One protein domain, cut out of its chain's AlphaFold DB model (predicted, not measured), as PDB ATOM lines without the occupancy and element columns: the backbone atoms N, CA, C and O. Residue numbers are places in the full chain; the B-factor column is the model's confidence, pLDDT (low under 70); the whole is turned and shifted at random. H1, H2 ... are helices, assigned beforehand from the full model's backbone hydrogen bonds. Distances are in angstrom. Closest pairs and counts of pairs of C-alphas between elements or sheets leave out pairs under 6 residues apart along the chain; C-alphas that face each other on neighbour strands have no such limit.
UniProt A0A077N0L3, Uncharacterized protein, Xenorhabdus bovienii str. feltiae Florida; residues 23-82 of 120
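Overview. This is residues 23 to 82 of the 120 residues of an uncharacterized protein of Xenorhabdus bovienii str. feltiae Florida (UniProt A0A077N0L3). A long helix, H1, is crossed near its beginning by a shorter helix, H2, whose last residues, 75 to 82, stick out free. Between them, residues 50 to 63 fold back from the far end of H1 to the place where H2 begins. The printed part has 60 residues with two named helices, H1 then H2, and no named strand; the class is all helix. It is loose, with a radius of gyration of the C-alphas of 14.8 A, and spans 46 by 23 by 15 A, only just a rod.

Arrangement. H1, residues 24 to 49, touches H2, residues 64 to 82, with residues 27 to 34 alone. H2 touches H1 with residues 64 to 71 alone. The closest C-alphas, those of Tyr 30 and Met 67, are 5.9 A apart. The helices run opposite ways at a steep tilt of 61 degrees. In H1 and H2 every O i to N i+4 pair is within hydrogen-bond range.

Along the chain. H1 begins at C-alpha 24 (43.681, -50.299, -95.232) and measures 37.1 A from first to last C-alpha. H2 measures 27.2 A and ends at C-alpha 82 (53.289, -55.723, -82.459).

Size, cuts and confidence. The C-alphas farthest apart, those of Lys 53 and Glu 81, are 46.9 A apart. The printed part has no cut, and the link from H1 to H2 is long, 14 residues. The pLDDT is under 70 at residues 23 to 25, 77 and 80 to 82.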
ATOM      1  N   GLY A  23      40.563 -48.132 -92.894       55.16
ATOM      2  CA  GLY A  23      41.336 -47.480 -93.964       55.16
ATOM      3  C   GLY A  23      42.375 -48.247 -94.797       55.16
ATOM      4  O   GLY A  23      42.981 -47.605 -95.656       55.16
ATOM      5  N   ALA A  24      42.558 -49.560 -94.633       63.09
ATOM      6  CA  ALA A  24      43.681 -50.299 -95.232       63.09
ATOM      7  C   ALA A  24      43.836 -50.143 -96.765       63.09
ATOM      8  O   ALA A  24      44.955 -50.108 -97.282       63.09
ATOM      9  N   GLU A  25      42.743 -50.036 -97.528       67.81
ATOM     10  CA  GLU A  25      42.819 -49.850 -98.988       67.81
ATOM     11  C   GLU A  25      43.128 -48.410 -99.412       67.81
ATOM     12  O   GLU A  25      43.887 -48.187-100.358       67.81
ATOM     13  N   GLU A  26      42.562 -47.417 -98.722       70.94
ATOM     14  CA  GLU A  26      42.857 -46.003 -98.986       70.94
ATOM     15  C   GLU A  26      44.310 -45.676 -98.642       70.94
ATOM     16  O   GLU A  26      44.982 -44.953 -99.373       70.94
ATOM     17  N   GLU A  27      44.823 -46.267 -97.567       71.69
ATOM     18  CA  GLU A  27      46.200 -46.081 -97.113       71.69
ATOM     19  C   GLU A  27      47.208 -46.689 -98.089       71.69
ATOM     20  O   GLU A  27      48.235 -46.071 -98.375       71.69
ATOM     21  N   LYS A  28      46.888 -47.831 -98.711       77.25
ATOM     22  CA  LYS A  28      47.676 -48.368 -99.835       77.25
ATOM     23  C   LYS A  28      47.709 -47.403-101.023       77.25
ATOM     24  O   LYS A  28      48.768 -47.206-101.620       77.25
ATOM     25  N   LYS A  29      46.581 -46.763-101.351       83.00
ATOM     26  CA  LYS A  29      46.530 -45.746-102.417       83.00
ATOM     27  C   LYS A  29      47.388 -44.532-102.058       83.00
ATOM     28  O   LYS A  29      48.178 -44.097-102.894       83.00
ATOM     29  N   TYR A  30      47.301 -44.029-100.828       84.88
ATOM     30  CA  TYR A  30      48.105 -42.891-100.371       84.88
ATOM     31  C   TYR A  30      49.601 -43.190-100.370       84.88
ATOM     32  O   TYR A  30      50.361 -42.383-100.900       84.88
ATOM     33  N   ASN A  31      50.013 -44.370 -99.896       84.81
ATOM     34  CA  ASN A  31      51.396 -44.837-100.015       84.81
ATOM     35  C   ASN A  31      51.884 -44.763-101.465       84.81
ATOM     36  O   ASN A  31      52.906 -44.146-101.741       84.81
ATOM     37  N   SER A  32      51.097 -45.278-102.415       89.44
ATOM     38  CA  SER A  32      51.497 -45.264-103.827       89.44
ATOM     39  C   SER A  32      51.650 -43.852-104.417       89.44
ATOM     40  O   SER A  32      52.491 -43.636-105.288       89.44
ATOM     41  N   ILE A  33      50.845 -42.883-103.964       91.00
ATOM     42  CA  ILE A  33      50.927 -41.480-104.402       91.00
ATOM     43  C   ILE A  33      52.171 -40.817-103.804       91.00
ATOM     44  O   ILE A  33      52.911 -40.141-104.522       91.00
ATOM     45  N   ILE A  34      52.414 -41.038-102.509       90.25
ATOM     46  CA  ILE A  34      53.580 -40.507-101.796       90.25
ATOM     47  C   ILE A  34      54.867 -41.045-102.424       90.25
ATOM     48  O   ILE A  34      55.727 -40.254-102.805       90.25
ATOM     49  N   ASP A  35      54.957 -42.359-102.639       91.81
ATOM     50  CA  ASP A  35      56.133 -43.015-103.215       91.81
ATOM     51  C   ASP A  35      56.466 -42.477-104.610       91.81
ATOM     52  O   ASP A  35      57.628 -42.195-104.918       91.81
ATOM     53  N   LYS A  36      55.447 -42.282-105.458       93.56
ATOM     54  CA  LYS A  36      55.617 -41.695-106.796       93.56
ATOM     55  C   LYS A  36      56.176 -40.278-106.724       93.56
ATOM     56  O   LYS A  36      57.112 -39.958-107.458       93.56
ATOM     57  N   TYR A  37      55.629 -39.439-105.844       93.50
ATOM     58  CA  TYR A  37      56.111 -38.072-105.665       93.50
ATOM     59  C   TYR A  37      57.543 -38.042-105.118       93.50
ATOM     60  O   TYR A  37      58.392 -37.321-105.644       93.50
ATOM     61  N   GLU A  38      57.860 -38.856-104.112       92.75
ATOM     62  CA  GLU A  38      59.206 -38.924-103.543       92.75
ATOM     63  C   GLU A  38      60.239 -39.467-104.537       92.75
ATOM     64  O   GLU A  38      61.374 -38.982-104.570       92.75
ATOM     65  N   ALA A  39      59.868 -40.444-105.368       93.50
ATOM     66  CA  ALA A  39      60.717 -40.953-106.442       93.50
ATOM     67  C   ALA A  39      60.979 -39.878-107.508       93.50
ATOM     68  O   ALA A  39      62.131 -39.656-107.884       93.50
ATOM     69  N   ALA A  40      59.938 -39.156-107.937       93.12
ATOM     70  CA  ALA A  40      60.079 -38.038-108.866       93.12
ATOM     71  C   ALA A  40      60.972 -36.929-108.283       93.12
ATOM     72  O   ALA A  40      61.831 -36.382-108.975       93.12
ATOM     73  N   ASN A  41      60.836 -36.643-106.987       93.44
ATOM     74  CA  ASN A  41      61.641 -35.634-106.305       93.44
ATOM     75  C   ASN A  41      63.110 -36.072-106.157       93.44
ATOM     76  O   ASN A  41      64.024 -35.262-106.304       93.44
ATOM     77  N   ARG A  42      63.368 -37.367-105.932       92.75
ATOM     78  CA  ARG A  42      64.724 -37.939-105.960       92.75
ATOM     79  C   ARG A  42      65.360 -37.833-107.345       92.75
ATOM     80  O   ARG A  42      66.506 -37.397-107.439       92.75
ATOM     81  N   ALA A  43      64.622 -38.173-108.402       92.69
ATOM     82  CA  ALA A  43      65.097 -38.039-109.777       92.69
ATOM     83  C   ALA A  43      65.418 -36.575-110.123       92.69
ATOM     84  O   ALA A  43      66.486 -36.285-110.654       92.69
ATOM     85  N   TYR A  44      64.549 -35.642-109.725       91.75
ATOM     86  CA  TYR A  44      64.779 -34.206-109.881       91.75
ATOM     87  C   TYR A  44      66.065 -33.732-109.184       91.75
ATOM     88  O   TYR A  44      66.899 -33.070-109.802       91.75
ATOM     89  N   LYS A  45      66.273 -34.116-107.917       91.62
ATOM     90  CA  LYS A  45      67.502 -33.787-107.171       91.62
ATOM     91  C   LYS A  45      68.756 -34.368-107.824       91.62
ATOM     92  O   LYS A  45      69.798 -33.719-107.827       91.62
ATOM     93  N   TYR A  46      68.657 -35.570-108.381       92.31
ATOM     94  CA  TYR A  46      69.757 -36.216-109.089       92.31
ATOM     95  C   TYR A  46      70.117 -35.490-110.397       92.31
ATOM     96  O   TYR A  46      71.294 -35.261-110.665       92.31
ATOM     97  N   GLU A  47      69.123 -35.054-111.173       90.25
ATOM     98  CA  GLU A  47      69.336 -34.249-112.384       90.25
ATOM     99  C   GLU A  47      69.961 -32.881-112.071       90.25
ATOM    100  O   GLU A  47      70.907 -32.459-112.740       90.25
ATOM    101  N   LEU A  48      69.512 -32.219-111.000       90.19
ATOM    102  CA  LEU A  48      70.150 -30.994-110.513       90.19
ATOM    103  C   LEU A  48      71.617 -31.223-110.127       90.19
ATOM    104  O   LEU A  48      72.476 -30.421-110.491       90.19
ATOM    105  N   ALA A  49      71.916 -32.323-109.428       90.12
ATOM    106  CA  ALA A  49      73.277 -32.670-109.019       90.12
ATOM    107  C   ALA A  49      74.204 -32.950-110.216       90.12
ATOM    108  O   ALA A  49      75.395 -32.654-110.154       90.12
ATOM    109  N   LYS A  50      73.659 -33.453-111.329       91.19
ATOM    110  CA  LYS A  50      74.377 -33.594-112.607       91.19
ATOM    111  C   LYS A  50      74.633 -32.269-113.333       91.19
ATOM    112  O   LYS A  50      75.304 -32.265-114.361       91.19
ATOM    113  N   GLY A  51      74.110 -31.153-112.827       87.44
ATOM    114  CA  GLY A  51      74.260 -29.830-113.430       87.44
ATOM    115  C   GLY A  51      73.164 -29.467-114.433       87.44
ATOM    116  O   GLY A  51      73.296 -28.468-115.144       87.44
ATOM    117  N   ASN A  52      72.067 -30.231-114.496       85.56
ATOM    118  CA  ASN A  52      70.939 -29.921-115.368       85.56
ATOM    119  C   ASN A  52      70.085 -28.785-114.778       85.56
ATOM    120  O   ASN A  52      69.177 -29.004-113.978       85.56
ATOM    121  N   LYS A  53      70.365 -27.546-115.199       79.88
ATOM    122  CA  LYS A  53      69.667 -26.332-114.730       79.88
ATOM    123  C   LYS A  53      68.222 -26.204-115.233       79.88
ATOM    124  O   LYS A  53      67.477 -25.388-114.705       79.88
ATOM    125  N   ASN A  54      67.833 -27.000-116.231       85.62
ATOM    126  CA  ASN A  54      66.493 -26.977-116.827       85.62
ATOM    127  C   ASN A  54      65.549 -28.025-116.220       85.62
ATOM    128  O   ASN A  54      64.399 -28.138-116.654       85.62
ATOM    129  N   ALA A  55      66.018 -28.811-115.247       82.75
ATOM    130  CA  ALA A  55      65.180 -29.773-114.549       82.75
ATOM    131  C   ALA A  55      64.011 -29.046-113.862       82.75
ATOM    132  O   ALA A  55      64.202 -28.029-113.191       82.75
ATOM    133  N   LYS A  56      62.791 -29.569-114.023       86.62
ATOM    134  CA  LYS A  56      61.588 -29.020-113.387       86.62
ATOM    135  C   LYS A  56      61.254 -29.809-112.121       86.62
ATOM    136  O   LYS A  56      61.296 -31.040-112.171       86.62
ATOM    137  N   PRO A  57      60.914 -29.133-111.010       87.94
ATOM    138  CA  PRO A  57      60.476 -29.820-109.808       87.94
ATOM    139  C   PRO A  57      59.144 -30.538-110.067       87.94
ATOM    140  O   PRO A  57      58.309 -30.022-110.817       87.94
ATOM    141  N   PRO A  58      58.928 -31.719-109.465       91.81
ATOM    142  CA  PRO A  58      57.639 -32.389-109.539       91.81
ATOM    143  C   PRO A  58      56.575 -31.595-108.778       91.81
ATOM    144  O   PRO A  58      56.858 -30.955-107.764       91.81
ATOM    145  N   GLU A  59      55.334 -31.674-109.249       91.88
ATOM    146  CA  GLU A  59      54.197 -31.049-108.581       91.88
ATOM    147  C   GLU A  59      53.831 -31.824-107.310       91.88
ATOM    148  O   GLU A  59      53.741 -33.057-107.317       91.88
ATOM    149  N   LYS A  60      53.655 -31.101-106.199       90.50
ATOM    150  CA  LYS A  60      53.263 -31.698-104.919       90.50
ATOM    151  C   LYS A  60      51.797 -32.144-105.006       90.50
ATOM    152  O   LYS A  60      50.955 -31.312-105.329       90.50
ATOM    153  N   PRO A  61      51.469 -33.411-104.691       90.94
ATOM    154  CA  PRO A  61      50.085 -33.866-104.666       90.94
ATOM    155  C   PRO A  61      49.228 -33.043-103.697       90.94
ATOM    156  O   PRO A  61      49.690 -32.674-102.611       90.94
ATOM    157  N   ASN A  62      47.964 -32.815-104.060       88.75
ATOM    158  CA  ASN A  62      46.978 -32.226-103.153       88.75
ATOM    159  C   ASN A  62      46.877 -33.065-101.874       88.75
ATOM    160  O   ASN A  62      46.906 -34.291-101.940       88.75
ATOM    161  N   ASP A  63      46.791 -32.404-100.719       86.44
ATOM    162  CA  ASP A  63      46.708 -33.036 -99.394       86.44
ATOM    163  C   ASP A  63      47.879 -33.969 -99.030       86.44
ATOM    164  O   ASP A  63      47.760 -34.799 -98.128       86.44
ATOM    165  N   TYR A  64      49.045 -33.828 -99.677       87.56
ATOM    166  CA  TYR A  64      50.224 -34.665 -99.413       87.56
ATOM    167  C   TYR A  64      50.599 -34.749 -97.927       87.56
ATOM    168  O   TYR A  64      50.871 -35.835 -97.421       87.56
ATOM    169  N   ASP A  65      50.586 -33.621 -97.211       84.69
ATOM    170  CA  ASP A  65      50.970 -33.592 -95.795       84.69
ATOM    171  C   ASP A  65      49.962 -34.354 -94.917       84.69
ATOM    172  O   ASP A  65      50.342 -34.975 -93.926       84.69
ATOM    173  N   ILE A  66      48.683 -34.356 -95.307       81.88
ATOM    174  CA  ILE A  66      47.615 -35.102 -94.631       81.88
ATOM    175  C   ILE A  66      47.760 -36.597 -94.929       81.88
ATOM    176  O   ILE A  66      47.727 -37.412 -94.006       81.88
ATOM    177  N   MET A  67      47.976 -36.961 -96.197       82.62
ATOM    178  CA  MET A  67      48.221 -38.348 -96.605       82.62
ATOM    179  C   MET A  67      49.440 -38.933 -95.888       82.62
ATOM    180  O   MET A  67      49.373 -40.052 -95.380       82.62
ATOM    181  N   LYS A  68      50.531 -38.164 -95.795       85.06
ATOM    182  CA  LYS A  68      51.765 -38.589 -95.131       85.06
ATOM    183  C   LYS A  68      51.552 -38.846 -93.642       85.06
ATOM    184  O   LYS A  68      51.876 -39.934 -93.176       85.06
ATOM    185  N   LYS A  69      50.940 -37.895 -92.925       80.12
ATOM    186  CA  LYS A  69      50.593 -38.076 -91.506       80.12
ATOM    187  C   LYS A  69      49.727 -39.314 -91.286       80.12
ATOM    188  O   LYS A  69      49.955 -40.061 -90.347       80.12
ATOM    189  N   ARG A  70      48.761 -39.567 -92.177       75.00
ATOM    190  CA  ARG A  70      47.885 -40.741 -92.074       75.00
ATOM    191  C   ARG A  70      48.653 -42.053 -92.236       75.00
ATOM    192  O   ARG A  70      48.460 -42.967 -91.445       75.00
ATOM    193  N   VAL A  71      49.525 -42.142 -93.239       79.81
ATOM    194  CA  VAL A  71      50.385 -43.316 -93.443       79.81
ATOM    195  C   VAL A  71      51.299 -43.552 -92.236       79.81
ATOM    196  O   VAL A  71      51.466 -44.693 -91.808       79.81
ATOM    197  N   GLU A  72      51.889 -42.494 -91.678       79.44
ATOM    198  CA  GLU A  72      52.745 -42.582 -90.487       79.44
ATOM    199  C   GLU A  72      51.965 -43.055 -89.253       79.44
ATOM    200  O   GLU A  72      52.446 -43.929 -88.529       79.44
ATOM    201  N   GLY A  73      50.739 -42.565 -89.059       74.31
ATOM    202  CA  GLY A  73      49.863 -43.006 -87.974       74.31
ATOM    203  C   GLY A  73      49.513 -44.492 -88.053       74.31
ATOM    204  O   GLY A  73      49.549 -45.197 -87.045       74.31
ATOM    205  N   VAL A  74      49.258 -45.005 -89.261       73.69
ATOM    206  CA  VAL A  74      48.988 -46.435 -89.494       73.69
ATOM    207  C   VAL A  74      50.212 -47.286 -89.177       73.69
ATOM    208  O   VAL A  74      50.091 -48.246 -88.423       73.69
ATOM    209  N   LYS A  75      51.395 -46.900 -89.672       76.62
ATOM    210  CA  LYS A  75      52.651 -47.603 -89.362       76.62
ATOM    211  C   LYS A  75      52.943 -47.608 -87.864       76.62
ATOM    212  O   LYS A  75      53.364 -48.623 -87.325       76.62
ATOM    213  N   THR A  76      52.706 -46.484 -87.189       72.19
ATOM    214  CA  THR A  76      52.905 -46.360 -85.739       72.19
ATOM    215  C   THR A  76      51.920 -47.241 -84.972       72.19
ATOM    216  O   THR A  76      52.300 -47.878 -83.996       72.19
ATOM    217  N   ARG A  77      50.666 -47.329 -85.427       68.50
ATOM    218  CA  ARG A  77      49.665 -48.237 -84.858       68.50
ATOM    219  C   ARG A  77      50.072 -49.697 -85.012       68.50
ATOM    220  O   ARG A  77      50.054 -50.409 -84.019       68.50
ATOM    221  N   GLU A  78      50.409 -50.125 -86.229       71.50
ATOM    222  CA  GLU A  78      50.839 -51.502 -86.513       71.50
ATOM    223  C   GLU A  78      52.075 -51.856 -85.676       71.50
ATOM    224  O   GLU A  78      52.106 -52.882 -85.007       71.50
ATOM    225  N   TYR A  79      53.043 -50.939 -85.595       70.69
ATOM    226  CA  TYR A  79      54.203 -51.097 -84.725       70.69
ATOM    227  C   TYR A  79      53.814 -51.237 -83.244       70.69
ATOM    228  O   TYR A  79      54.325 -52.118 -82.556       70.69
ATOM    229  N   ASN A  80      52.908 -50.397 -82.737       65.56
ATOM    230  CA  ASN A  80      52.464 -50.464 -81.344       65.56
ATOM    231  C   ASN A  80      51.682 -51.752 -81.042       65.56
ATOM    232  O   ASN A  80      51.847 -52.297 -79.951       65.56
ATOM    233  N   GLU A  81      50.875 -52.249 -81.984       62.72
ATOM    234  CA  GLU A  81      50.176 -53.537 -81.880       62.72
ATOM    235  C   GLU A  81      51.175 -54.690 -81.710       62.72
ATOM    236  O   GLU A  81      51.032 -55.491 -80.786       62.72
ATOM    237  N   ASP A  82      52.244 -54.697 -82.510       65.12
ATOM    238  CA  ASP A  82      53.289 -55.723 -82.459       65.12
ATOM    239  C   ASP A  82      54.196 -55.627 -81.212       65.12
ATOM    240  O   ASP A  82      54.808 -56.617 -80.812       65.12
TER     241      ASP A  82